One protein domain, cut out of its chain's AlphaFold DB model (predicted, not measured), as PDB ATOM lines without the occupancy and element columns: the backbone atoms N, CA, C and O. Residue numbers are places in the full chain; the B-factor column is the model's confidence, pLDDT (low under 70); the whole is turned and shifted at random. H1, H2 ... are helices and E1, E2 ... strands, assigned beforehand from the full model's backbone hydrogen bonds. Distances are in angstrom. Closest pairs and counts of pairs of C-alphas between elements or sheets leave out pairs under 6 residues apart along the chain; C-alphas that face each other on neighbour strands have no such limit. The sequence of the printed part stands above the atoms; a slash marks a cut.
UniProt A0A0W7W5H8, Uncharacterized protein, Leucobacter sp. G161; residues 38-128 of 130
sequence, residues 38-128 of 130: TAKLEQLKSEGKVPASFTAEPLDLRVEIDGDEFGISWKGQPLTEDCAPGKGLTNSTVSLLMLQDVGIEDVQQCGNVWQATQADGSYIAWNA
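What this domain is: This is residues 38 to 128 of the 130 residues of an uncharacterized protein of Leucobacter sp. G161 (UniProt A0A0W7W5H8). One twisted sheet of six strands forms a wall with a short helix on each face: H2 packs along E2 and E6, and H1 sits on the opposite face by the edge strand E1. The printed part has 91 residues, with two named helices and six named strands in the order H1 E1 E2 E3 H2 E4 E5 E6, class mixed. The sheet's order is E1 E2 E6 E5 E4 E3, all antiparallel. The whole is compact, with a radius of gyration of the C-alphas of 11.7 A, and rounded, spanning 30 by 26 by 25 A.

Where its parts are: E1, residues 62 to 66, spans 13.6 A; E2, 69 to 74, 17.2 A; E6, 123 to 127, 13.9 A, ending at C-alpha 127 (160.593, 223.889, 210.561); E5, 113 to 118, 16.1 A; E4, 104 to 110, 16.4 A; and E3, 83 to 85, 6.9 A. H1, residues 38 to 46, spans 12.4 A from C-alpha 38 (153.892, 226.935, 226.517), and H2, 92 to 98, spans 9.9 A.

How they stand to each other: E4 E5 E6 form a meander, each strand the antiparallel neighbour of the one before. N 64 and O 71 of the hairpin E1 and E2 are 2.9 A apart, N 72 and O 125 of E2 and E6 2.8 A, N 116 and O 124 of E5 and E6 2.8 A, N 108 and O 115 of E4 and E5 2.8 A, and N 84 and O 109 of E3 and E4 2.9 A, each within hydrogen-bond range. H2 is on the sheet at a height of 6.8 A, over E2 and only just over E6, with 3 C-alphas falling on E6; it runs along the strands, at 4 degrees to E2 on the local plane. Its closest C-alphas to E2 are those of Val 94 and Gly 71, 4.9 A apart. H1 is on the opposite face at a height of 9.9 A, over E1, slantwise at 51 degrees on the local plane; the closest C-alphas, of Lys 40 and Val 63, are 6.6 A apart. Every O i to N i+4 pair is within hydrogen-bond range in H1, and 2 of 3 in H2.

The domain as a whole: The C-alphas farthest apart, of Ser 46 and Asp 101, are 31.5 A apart. The printed part has no cut, and the link from H1 to E1, residues 47 to 61, is long. Mean pLDDT of the printed part is 86.0; residues 88 to 89 and 99 to 101 are under 70.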
ATOM      1  N   THR A  38     154.392 228.294 226.273       89.75
ATOM      2  CA  THR A  38     153.892 226.935 226.517       89.75
ATOM      3  C   THR A  38     152.635 226.613 225.710       89.75
ATOM      4  O   THR A  38     152.557 225.546 225.118       89.75
ATOM      5  N   ALA A  39     151.656 227.519 225.656       91.06
ATOM      6  CA  ALA A  39     150.432 227.306 224.884       91.06
ATOM      7  C   ALA A  39     150.725 227.224 223.375       91.06
ATOM      8  O   ALA A  39     150.285 226.276 222.727       91.06
ATOM      9  N   LYS A  40     151.596 228.103 222.857       91.69
ATOM     10  CA  LYS A  40     152.081 228.024 221.469       91.69
ATOM     11  C   LYS A  40     152.813 226.710 221.176       91.69
ATOM     12  O   LYS A  40     152.606 226.105 220.129       91.69
ATOM     13  N   LEU A  41     153.651 226.231 222.100       91.38
ATOM     14  CA  LEU A  41     154.320 224.935 221.956       91.38
ATOM     15  C   LEU A  41     153.308 223.780 221.881       91.38
ATOM     16  O   LEU A  41     153.454 222.896 221.039       91.38
ATOM     17  N   GLU A  42     152.276 223.784 222.727       92.12
ATOM     18  CA  GLU A  42     151.220 222.765 222.684       92.12
ATOM     19  C   GLU A  42     150.399 222.833 221.388       92.12
ATOM     20  O   GLU A  42     150.066 221.788 220.821       92.12
ATOM     21  N   GLN A  43     150.152 224.033 220.852       92.06
ATOM     22  CA  GLN A  43     149.567 224.193 219.522       92.06
ATOM     23  C   GLN A  43     150.444 223.529 218.449       92.06
ATOM     24  O   GLN A  43     149.952 222.679 217.705       92.06
ATOM     25  N   LEU A  44     151.747 223.835 218.405       91.88
ATOM     26  CA  LEU A  44     152.678 223.257 217.425       91.88
ATOM     27  C   LEU A  44     152.759 221.723 217.516       91.88
ATOM     28  O   LEU A  44     152.849 221.050 216.487       91.88
ATOM     29  N   LYS A  45     152.674 221.156 218.728       91.56
ATOM     30  CA  LYS A  45     152.563 219.701 218.930       91.56
ATOM     31  C   LYS A  45     151.260 219.146 218.356       91.56
ATOM     32  O   LYS A  45     151.283 218.117 217.685       91.56
ATOM     33  N   SER A  46     150.133 219.820 218.596       92.81
ATOM     34  CA  SER A  46     148.821 219.391 218.089       92.81
ATOM     35  C   SER A  46     148.724 219.439 216.559       92.81
ATOM     36  O   SER A  46     148.062 218.596 215.957       92.81
ATOM     37  N   GLU A  47     149.441 220.374 215.931       91.25
ATOM     38  CA  GLU A  47     149.555 220.513 214.476       91.25
ATOM     39  C   GLU A  47     150.575 219.540 213.857       91.25
ATOM     40  O   GLU A  47     150.710 219.480 212.636       91.25
ATOM     41  N   GLY A  48     151.312 218.779 214.675       88.50
ATOM     42  CA  GLY A  48     152.357 217.861 214.214       88.50
ATOM     43  C   GLY A  48     153.612 218.557 213.677       88.50
ATOM     44  O   GLY A  48     154.425 217.922 213.008       88.50
ATOM     45  N   LYS A  49     153.779 219.854 213.962       89.19
ATOM     46  CA  LYS A  49     154.935 220.660 213.539       89.19
ATOM     47  C   LYS A  49     156.183 220.390 214.382       89.19
ATOM     48  O   LYS A  49     157.294 220.598 213.910       89.19
ATOM     49  N   VAL A  50     156.001 219.914 215.613       88.69
ATOM     50  CA  VAL A  50     157.067 219.551 216.558       88.69
ATOM     51  C   VAL A  50     156.716 218.203 217.202       88.69
ATOM     52  O   VAL A  50     155.530 217.952 217.437       88.69
ATOM     53  N   PRO A  51     157.693 217.325 217.511       87.94
ATOM     54  CA  PRO A  51     157.414 216.052 218.169       87.94
ATOM     55  C   PRO A  51     156.621 216.224 219.468       87.94
ATOM     56  O   PRO A  51     156.934 217.077 220.299       87.94
ATOM     57  N   ALA A  52     155.628 215.361 219.696       87.69
ATOM     58  CA  ALA A  52     154.848 215.372 220.937       87.69
ATOM     59  C   ALA A  52     155.721 215.130 222.187       87.69
ATOM     60  O   ALA A  52     155.384 215.579 223.280       87.69
ATOM     61  N   SER A  53     156.860 214.452 222.007       84.62
ATOM     62  CA  SER A  53     157.881 214.187 223.022       84.62
ATOM     63  C   SER A  53     158.737 215.408 223.387       84.62
ATOM     64  O   SER A  53     159.528 215.319 224.322       84.62
ATOM     65  N   PHE A  54     158.596 216.545 222.696       89.00
ATOM     66  CA  PHE A  54     159.384 217.749 222.960       89.00
ATOM     67  C   PHE A  54     159.146 218.282 224.385       89.00
ATOM     68  O   PHE A  54     158.023 218.646 224.760       89.00
ATOM     69  N   THR A  55     160.229 218.380 225.164       81.38
ATOM     70  CA  THR A  55     160.245 218.898 226.542       81.38
ATOM     71  C   THR A  55     161.115 220.152 226.642       81.38
ATOM     72  O   THR A  55     162.309 220.079 226.362       81.38
ATOM     73  N   ALA A  56     160.552 221.269 227.108       83.25
ATOM     74  CA  ALA A  56     161.293 222.512 227.336       83.25
ATOM     75  C   ALA A  56     161.046 223.104 228.725       83.25
ATOM     76  O   ALA A  56     159.980 222.919 229.317       83.25
ATOM     77  N   GLU A  57     162.036 223.845 229.224       80.94
ATOM     78  CA  GLU A  57     161.921 224.606 230.465       80.94
ATOM     79  C   GLU A  57     161.057 225.865 230.275       80.94
ATOM     80  O   GLU A  57     161.398 226.712 229.452       80.94
ATOM     81  N   PRO A  58     159.980 226.060 231.059       77.62
ATOM     82  CA  PRO A  58     159.047 227.169 230.843       77.62
ATOM     83  C   PRO A  58     159.647 228.570 231.014       77.62
ATOM     84  O   PRO A  58     159.126 229.520 230.443       77.62
ATOM     85  N   LEU A  59     160.698 228.716 231.832       77.44
ATOM     86  CA  LEU A  59     161.297 230.018 232.156       77.44
ATOM     87  C   LEU A  59     162.177 230.574 231.029       77.44
ATOM     88  O   LEU A  59     162.291 231.790 230.908       77.44
ATOM     89  N   ASP A  60     162.732 229.693 230.196       82.81
ATOM     90  CA  ASP A  60     163.615 230.038 229.079       82.81
ATOM     91  C   ASP A  60     163.026 229.585 227.722       82.81
ATOM     92  O   ASP A  60     163.705 229.646 226.701       82.81
ATOM     93  N   LEU A  61     161.757 229.147 227.693       90.31
ATOM     94  CA  LEU A  61     161.042 228.778 226.471       90.31
ATOM     95  C   LEU A  61     160.539 230.029 225.746       90.31
ATOM     96  O   LEU A  61     159.704 230.778 226.258       90.31
ATOM     97  N   ARG A  62     160.989 230.208 224.507       91.50
ATOM     98  CA  ARG A  62     160.495 231.230 223.581       91.50
ATOM     99  C   ARG A  62     159.947 230.556 222.340       91.50
ATOM    100  O   ARG A  62     160.566 229.625 221.833       91.50
ATOM    101  N   VAL A  63     158.802 231.031 221.861       91.31
ATOM    102  CA  VAL A  63     158.158 230.527 220.646       91.31
ATOM    103  C   VAL A  63     157.716 231.714 219.802       91.31
ATOM    104  O   VAL A  63     156.875 232.509 220.230       91.31
ATOM    105  N   GLU A  64     158.272 231.794 218.602       89.31
ATOM    106  CA  GLU A  64     157.924 232.759 217.565       89.31
ATOM    107  C   GLU A  64     157.246 232.010 216.414       89.31
ATOM    108  O   GLU A  64     157.675 230.916 216.038       89.31
ATOM    109  N   ILE A  65     156.159 232.573 215.890       88.81
ATOM    110  CA  ILE A  65     155.370 231.992 214.798       88.81
ATOM    111  C   ILE A  65     155.058 233.121 213.819       88.81
ATOM    112  O   ILE A  65     154.539 234.156 214.237       88.81
ATOM    113  N   ASP A  66     155.344 232.902 212.538       86.62
ATOM    114  CA  ASP A  66     154.993 233.811 211.444       86.62
ATOM    115  C   ASP A  66     154.460 233.003 210.253       86.62
ATOM    116  O   ASP A  66     155.203 232.322 209.542       86.62
ATOM    117  N   GLY A  67     153.138 233.021 210.067       87.56
ATOM    118  CA  GLY A  67     152.463 232.178 209.081       87.56
ATOM    119  C   GLY A  67     152.734 230.687 209.314       87.56
ATOM    120  O   GLY A  67     152.327 230.122 210.330       87.56
ATOM    121  N   ASP A  68     153.415 230.053 208.358       86.50
ATOM    122  CA  ASP A  68     153.819 228.644 208.435       86.50
ATOM    123  C   ASP A  68     155.215 228.447 209.051       86.50
ATOM    124  O   ASP A  68     155.613 227.312 209.320       86.50
ATOM    125  N   GLU A  69     155.974 229.523 209.278       88.31
ATOM    126  CA  GLU A  69     157.272 229.471 209.946       88.31
ATOM    127  C   GLU A  69     157.110 229.433 211.462       88.31
ATOM    128  O   GLU A  69     156.259 230.109 212.043       88.31
ATOM    129  N   PHE A  70     157.986 228.678 212.119       90.50
ATOM    130  CA  PHE A  70     158.154 228.786 213.558       90.50
ATOM    131  C   PHE A  70     159.627 228.761 213.950       90.50
ATOM    132  O   PHE A  70     160.478 228.197 213.259       90.50
ATOM    133  N   GLY A  71     159.900 229.343 215.110       91.69
ATOM    134  CA  GLY A  71     161.159 229.238 215.823       91.69
ATOM    135  C   GLY A  71     160.884 228.998 217.301       91.69
ATOM    136  O   GLY A  71     160.039 229.663 217.899       91.69
ATOM    137  N   ILE A  72     161.600 228.056 217.903       93.00
ATOM    138  CA  ILE A  72     161.524 227.752 219.331       93.00
ATOM    139  C   ILE A  72     162.932 227.838 219.903       93.00
ATOM    140  O   ILE A  72     163.838 227.244 219.334       93.00
ATOM    141  N   SER A  73     163.123 228.530 221.023       92.31
ATOM    142  CA  SER A  73     164.369 228.506 221.800       92.31
ATOM    143  C   SER A  73     164.075 228.001 223.209       92.31
ATOM    144  O   SER A  73     163.039 228.354 223.775       92.31
ATOM    145  N   TRP A  74     164.935 227.139 223.753       92.94
ATOM    146  CA  TRP A  74     164.770 226.590 225.099       92.94
ATOM    147  C   TRP A  74     166.096 226.144 225.720       92.94
ATOM    148  O   TRP A  74     167.081 225.876 225.030       92.94
ATOM    149  N   LYS A  75     166.086 225.986 227.046       88.56
ATOM    150  CA  LYS A  75     167.069 225.180 227.779       88.56
ATOM    151  C   LYS A  75     166.470 223.843 228.191       88.56
ATOM    152  O   LYS A  75     165.265 223.740 228.429       88.56
ATOM    153  N   GLY A  76     167.319 222.822 228.258       85.19
ATOM    154  CA  GLY A  76     166.932 221.482 228.679       85.19
ATOM    155  C   GLY A  76     167.601 220.397 227.846       85.19
ATOM    156  O   GLY A  76     168.814 220.410 227.653       85.19
ATOM    157  N   GLN A  77     166.805 219.431 227.392       89.62
ATOM    158  CA  GLN A  77     167.281 218.323 226.565       89.62
ATOM    159  C   GLN A  77     167.108 218.646 225.074       89.62
ATOM    160  O   GLN A  77     166.092 219.251 224.709       89.62
ATOM    161  N   PRO A  78     168.054 218.227 224.217       90.50
ATOM    162  CA  PRO A  78     167.881 218.311 222.778       90.50
ATOM    163  C   PRO A  78     166.811 217.327 222.300       90.50
ATOM    164  O   PRO A  78     166.535 216.301 222.931       90.50
ATOM    165  N   LEU A  79     166.284 217.586 221.110       88.62
ATOM    166  CA  LEU A  79     165.705 216.547 220.274       88.62
ATOM    167  C   LEU A  79     166.784 215.513 219.957       88.62
ATOM    168  O   LEU A  79     167.914 215.857 219.614       88.62
ATOM    169  N   THR A  80     166.426 214.244 220.113       84.38
ATOM    170  CA  THR A  80     167.328 213.104 219.882       84.38
ATOM    171  C   THR A  80     166.749 212.083 218.910       84.38
ATOM    172  O   THR A  80     167.460 211.185 218.466       84.38
ATOM    173  N   GLU A  81     165.469 212.212 218.567       85.50
ATOM    174  CA  GLU A  81     164.769 211.299 217.671       85.50
ATOM    175  C   GLU A  81     165.040 211.682 216.214       85.50
ATOM    176  O   GLU A  81     164.832 212.829 215.816       85.50
ATOM    177  N   ASP A  82     165.534 210.715 215.435       86.00
ATOM    178  CA  ASP A  82     165.804 210.847 214.000       86.00
ATOM    179  C   ASP A  82     166.675 212.057 213.613       86.00
ATOM    180  O   ASP A  82     166.529 212.626 212.529       86.00
ATOM    181  N   CYS A  83     167.599 212.450 214.494       90.88
ATOM    182  CA  CYS A  83     168.501 213.572 214.262       90.88
ATOM    183  C   CYS A  83     169.751 213.149 213.477       90.88
ATOM    184  O   CYS A  83     170.494 212.253 213.885       90.88
ATOM    185  N   ALA A  84     170.021 213.839 212.370       92.81
ATOM    186  CA  ALA A  84     171.236 213.684 211.578       92.81
ATOM    187  C   ALA A  84     171.951 215.034 211.404       92.81
ATOM    188  O   ALA A  84     171.278 216.057 211.264       92.81
ATOM    189  N   PRO A  85     173.298 215.065 211.357       91.56
ATOM    190  CA  PRO A  85     174.030 216.287 211.046       91.56
ATOM    191  C   PRO A  85     173.565 216.882 209.717       91.56
ATOM    192  O   PRO A  85     173.432 216.166 208.720       91.56
ATOM    193  N   GLY A  86     173.366 218.196 209.675       84.69
ATOM    194  CA  GLY A  86     172.940 218.866 208.456       84.69
ATOM    195  C   GLY A  86     173.320 220.339 208.419       84.69
ATOM    196  O   GLY A  86     173.985 220.869 209.301       84.69
ATOM    197  N   LYS A  87     172.943 220.999 207.326       74.06
ATOM    198  CA  LYS A  87     173.208 222.424 207.103       74.06
ATOM    199  C   LYS A  87     171.893 223.120 206.790       74.06
ATOM    200  O   LYS A  87     171.633 223.463 205.640       74.06
ATOM    201  N   GLY A  88     171.046 223.244 207.808       68.06
ATOM    202  CA  GLY A  88     169.788 223.974 207.705       68.06
ATOM    203  C   GLY A  88     170.043 225.456 207.453       68.06
ATOM    204  O   GLY A  88     170.927 226.049 208.071       68.06
ATOM    205  N   LEU A  89     169.281 226.053 206.538       66.38
ATOM    206  CA  LEU A  89     169.218 227.507 206.406       66.38
ATOM    207  C   LEU A  89     168.263 228.047 207.479       66.38
ATOM    208  O   LEU A  89     167.210 227.464 207.739       66.38
ATOM    209  N   THR A  90     168.653 229.143 208.118       70.19
ATOM    210  CA  THR A  90     167.845 229.841 209.121       70.19
ATOM    211  C   THR A  90     166.724 230.608 208.418       70.19
ATOM    212  O   THR A  90     167.005 231.353 207.478       70.19
ATOM    213  N   ASN A  91     165.474 230.453 208.858       72.44
ATOM    214  CA  ASN A  91     164.362 231.287 208.381       72.44
ATOM    215  C   ASN A  91     164.310 232.632 209.144       72.44
ATOM    216  O   ASN A  91     165.105 232.875 210.063       72.44
ATOM    217  N   SER A  92     163.414 233.539 208.748       70.12
ATOM    218  CA  SER A  92     163.250 234.864 209.377       70.12
ATOM    219  C   SER A  92     162.955 234.757 210.870       70.12
ATOM    220  O   SER A  92     163.563 235.453 211.684       70.12
ATOM    221  N   THR A  93     162.063 233.835 211.222       72.88
ATOM    222  CA  THR A  93     161.603 233.610 212.594       72.88
ATOM    223  C   THR A  93     162.741 233.132 213.506       72.88
ATOM    224  O   THR A  93     162.930 233.628 214.614       72.88
ATOM    225  N   VAL A  94     163.586 232.229 213.011       77.38
ATOM    226  CA  VAL A  94     164.809 231.767 213.689       77.38
ATOM    227  C   VAL A  94     165.848 232.854 213.788       77.38
ATOM    228  O   VAL A  94     166.536 232.951 214.802       77.38
ATOM    229  N   SER A  95     165.966 233.680 212.753       78.56
ATOM    230  CA  SER A  95     166.922 234.780 212.756       78.56
ATOM    231  C   SER A  95     166.646 235.715 213.934       78.56
ATOM    232  O   SER A  95     167.593 236.112 214.603       78.56
ATOM    233  N   LEU A  96     165.374 235.972 214.274       74.44
ATOM    234  CA  LEU A  96     164.999 236.736 215.472       74.44
ATOM    235  C   LEU A  96     165.504 236.090 216.770       74.44
ATOM    236  O   LEU A  96     166.016 236.786 217.645       74.44
ATOM    237  N   LEU A  97     165.402 234.766 216.886       77.31
ATOM    238  CA  LEU A  97     165.873 234.033 218.063       77.31
ATOM    239  C   LEU A  97     167.404 233.994 218.158       77.31
ATOM    240  O   LEU A  97     167.950 234.052 219.260       77.31
ATOM    241  N   MET A  98     168.091 233.950 217.015       74.50
ATOM    242  CA  MET A  98     169.553 233.895 216.919       74.50
ATOM    243  C   MET A  98     170.257 235.235 217.174       74.50
ATOM    244  O   MET A  98     171.465 235.237 217.398       74.50
ATOM    245  N   LEU A  99     169.543 236.365 217.205       69.38
ATOM    246  CA  LEU A  99     170.117 237.696 217.475       69.38
ATOM    247  C   LEU A  99     170.678 237.875 218.903       69.38
ATOM    248  O   LEU A  99     171.136 238.960 219.245       69.38
ATOM    249  N   GLN A 100     170.664 236.839 219.746       68.56
ATOM    250  CA  GLN A 100     171.131 236.892 221.137       68.56
ATOM    251  C   GLN A 100     172.659 236.733 221.308       68.56
ATOM    252  O   GLN A 100     173.113 236.435 222.407       68.56
ATOM    253  N   ASP A 101     173.463 236.919 220.251       61.03
ATOM    254  CA  ASP A 101     174.939 236.803 220.252       61.03
ATOM    255  C   ASP A 101     175.502 235.454 220.754       61.03
ATOM    256  O   ASP A 101     176.697 235.327 221.036       61.03
ATOM    257  N   VAL A 102     174.675 234.407 220.828       81.62
ATOM    258  CA  VAL A 102     175.124 233.060 221.197       81.62
ATOM    259  C   VAL A 102     175.459 232.272 219.932       81.62
ATOM    260  O   VAL A 102     174.593 232.004 219.098       81.62
ATOM    261  N   GLY A 103     176.734 231.905 219.787       83.25
ATOM    262  CA  GLY A 103     177.227 231.149 218.634       83.25
ATOM    263  C   GLY A 103     176.570 229.773 218.491       83.25
ATOM    264  O   GLY A 103     176.219 229.143 219.486       83.25
ATOM    265  N   ILE A 104     176.433 229.309 217.248       87.69
ATOM    266  CA  ILE A 104     175.931 227.970 216.914       87.69
ATOM    267  C   ILE A 104     177.106 226.995 216.839       87.69
ATOM    268  O   ILE A 104     178.067 227.246 216.111       87.69
ATOM    269  N   GLU A 105     177.017 225.891 217.577       89.94
ATOM    270  CA  GLU A 105     178.053 224.851 217.612       89.94
ATOM    271  C   GLU A 105     177.743 223.691 216.667       89.94
ATOM    272  O   GLU A 105     178.637 223.193 215.983       89.94
ATOM    273  N   ASP A 106     176.477 223.281 216.612       90.56
ATOM    274  CA  ASP A 106     176.021 222.146 215.817       90.56
ATOM    275  C   ASP A 106     174.622 222.399 215.251       90.56
ATOM    276  O   ASP A 106     173.810 223.092 215.870       90.56
ATOM    277  N   VAL A 107     174.348 221.837 214.071       91.94
ATOM    278  CA  VAL A 107     173.039 221.900 213.407       91.94
ATOM    279  C   VAL A 107     172.656 220.509 212.917       91.94
ATOM    280  O   VAL A 107     173.393 219.856 212.173       91.94
ATOM    281  N   GLN A 108     171.463 220.074 213.300       93.19
ATOM    282  CA  GLN A 108     170.921 218.758 212.995       93.19
ATOM    283  C   GLN A 108     169.530 218.885 212.380       93.19
ATOM    284  O   GLN A 108     168.773 219.794 212.711       93.19
ATOM    285  N   GLN A 109     169.183 217.958 211.495       91.88
ATOM    286  CA  GLN A 109     167.811 217.755 211.051       91.88
ATOM    287  C   GLN A 109     167.216 216.586 211.830       91.88
ATOM    288  O   GLN A 109     167.719 215.473 211.709       91.88
ATOM    289  N   CYS A 110     166.164 216.843 212.598       90.12
ATOM    290  CA  CYS A 110     165.418 215.877 213.397       90.12
ATOM    291  C   CYS A 110     164.029 215.692 212.770       90.12
ATOM    292  O   CYS A 110     163.084 216.437 213.052       90.12
ATOM    293  N   GLY A 111     163.923 214.748 211.831       88.44
ATOM    294  CA  GLY A 111     162.728 214.584 210.998       88.44
ATOM    295  C   GLY A 111     162.411 215.839 210.169       88.44
ATOM    296  O   GLY A 111     163.166 216.213 209.269       88.44
ATOM    297  N   ASN A 112     161.289 216.496 210.474       85.50
ATOM    298  CA  ASN A 112     160.807 217.688 209.754       85.50
ATOM    299  C   ASN A 112     161.282 219.020 210.367       85.50
ATOM    300  O   ASN A 112     160.904 220.096 209.898       85.50
ATOM    301  N   VAL A 113     162.083 218.957 211.428       90.06
ATOM    302  CA  VAL A 113     162.513 220.117 212.209       90.06
ATOM    303  C   VAL A 113     164.033 220.193 212.179       90.06
ATOM    304  O   VAL A 113     164.723 219.192 212.351       90.06
ATOM    305  N   TRP A 114     164.570 221.383 211.961       92.81
ATOM    306  CA  TRP A 114     165.969 221.685 212.222       92.81
ATOM    307  C   TRP A 114     166.155 222.020 213.692       92.81
ATOM    308  O   TRP A 114     165.323 222.706 214.276       92.81
ATOM    309  N   GLN A 115     167.262 221.576 214.268       92.50
ATOM    310  CA  GLN A 115     167.718 221.949 215.597       92.50
ATOM    311  C   GLN A 115     169.138 222.502 215.506       92.50
ATOM    312  O   GLN A 115     169.980 221.942 214.807       92.50
ATOM    313  N   ALA A 116     169.421 223.553 216.264       92.25
ATOM    314  CA  ALA A 116     170.764 224.038 216.511       92.25
ATOM    315  C   ALA A 116     171.084 224.003 218.005       92.25
ATOM    316  O   ALA A 116     170.253 224.390 218.829       92.25
ATOM    317  N   THR A 117     172.300 223.579 218.339       92.19
ATOM    318  CA  THR A 117     172.869 223.725 219.682       92.19
ATOM    319  C   THR A 117     173.665 225.019 219.744       92.19
ATOM    320  O   THR A 117     174.491 225.298 218.868       92.19
ATOM    321  N   GLN A 118     173.403 225.816 220.774       90.44
ATOM    322  CA  GLN A 118     174.089 227.077 221.018       90.44
ATOM    323  C   GLN A 118     175.213 226.891 222.050       90.44
ATOM    324  O   GLN A 118     175.143 226.018 222.915       90.44
ATOM    325  N   ALA A 119     176.239 227.740 221.989       89.94
ATOM    326  CA  ALA A 119     177.432 227.658 222.839       89.94
ATOM    327  C   ALA A 119     177.170 227.845 224.349       89.94
ATOM    328  O   ALA A 119     178.029 227.543 225.177       89.94
ATOM    329  N   ASP A 120     175.999 228.356 224.731       88.75
ATOM    330  CA  ASP A 120     175.570 228.474 226.129       88.75
ATOM    331  C   ASP A 120     174.793 227.240 226.636       88.75
ATOM    332  O   ASP A 120     174.315 227.231 227.773       88.75
ATOM    333  N   GLY A 121     174.673 226.198 225.805       89.12
ATOM    334  CA  GLY A 121     173.943 224.967 226.102       89.12
ATOM    335  C   GLY A 121     172.430 225.053 225.883       89.12
ATOM    336  O   GLY A 121     171.720 224.112 226.240       89.12
ATOM    337  N   SER A 122     171.923 226.158 225.328       91.25
ATOM    338  CA  SER A 122     170.543 226.254 224.851       91.25
ATOM    339  C   SER A 122     170.385 225.678 223.440       91.25
ATOM    340  O   SER A 122     171.358 225.366 222.744       91.25
ATOM    341  N   TYR A 123     169.134 225.499 223.027       92.38
ATOM    342  CA  TYR A 123     168.773 224.932 221.736       92.38
ATOM    343  C   TYR A 123     167.786 225.841 221.015       92.38
ATOM    344  O   TYR A 123     166.958 226.503 221.647       92.38
ATOM    345  N   ILE A 124     167.859 225.838 219.686       92.31
ATOM    346  CA  ILE A 124     166.879 226.471 218.801       92.31
ATOM    347  C   ILE A 124     166.328 225.412 217.853       92.31
ATOM    348  O   ILE A 124     167.094 224.601 217.345       92.31
ATOM    349  N   ALA A 125     165.025 225.430 217.580       92.12
ATOM    350  CA  ALA A 125     164.373 224.550 216.623       92.12
ATOM    351  C   ALA A 125     163.450 225.320 215.683       92.12
ATOM    352  O   ALA A 125     162.820 226.295 216.090       92.12
ATOM    353  N   TRP A 126     163.359 224.864 214.437       93.06
ATOM    354  CA  TRP A 126     162.507 225.462 213.413       93.06
ATOM    355  C   TRP A 126     162.083 224.460 212.364       93.06
ATOM    356  O   TRP A 126     162.776 223.473 212.123       93.06
ATOM    357  N   ASN A 127     160.957 224.705 211.705       89.12
ATOM    358  CA  ASN A 127     160.593 223.889 210.561       89.12
ATOM    359  C   ASN A 127     161.644 224.003 209.458       89.12
ATOM    360  O   ASN A 127     162.127 225.089 209.131       89.12
ATOM    361  N   ALA A 128     161.951 222.872 208.824       70.31
ATOM    362  CA  ALA A 128     162.535 222.918 207.496       70.31
ATOM    363  C   ALA A 128     161.574 223.685 206.582       70.31
ATOM    364  O   ALA A 128     160.388 223.358 206.530       70.31
TER     365      ALA A 128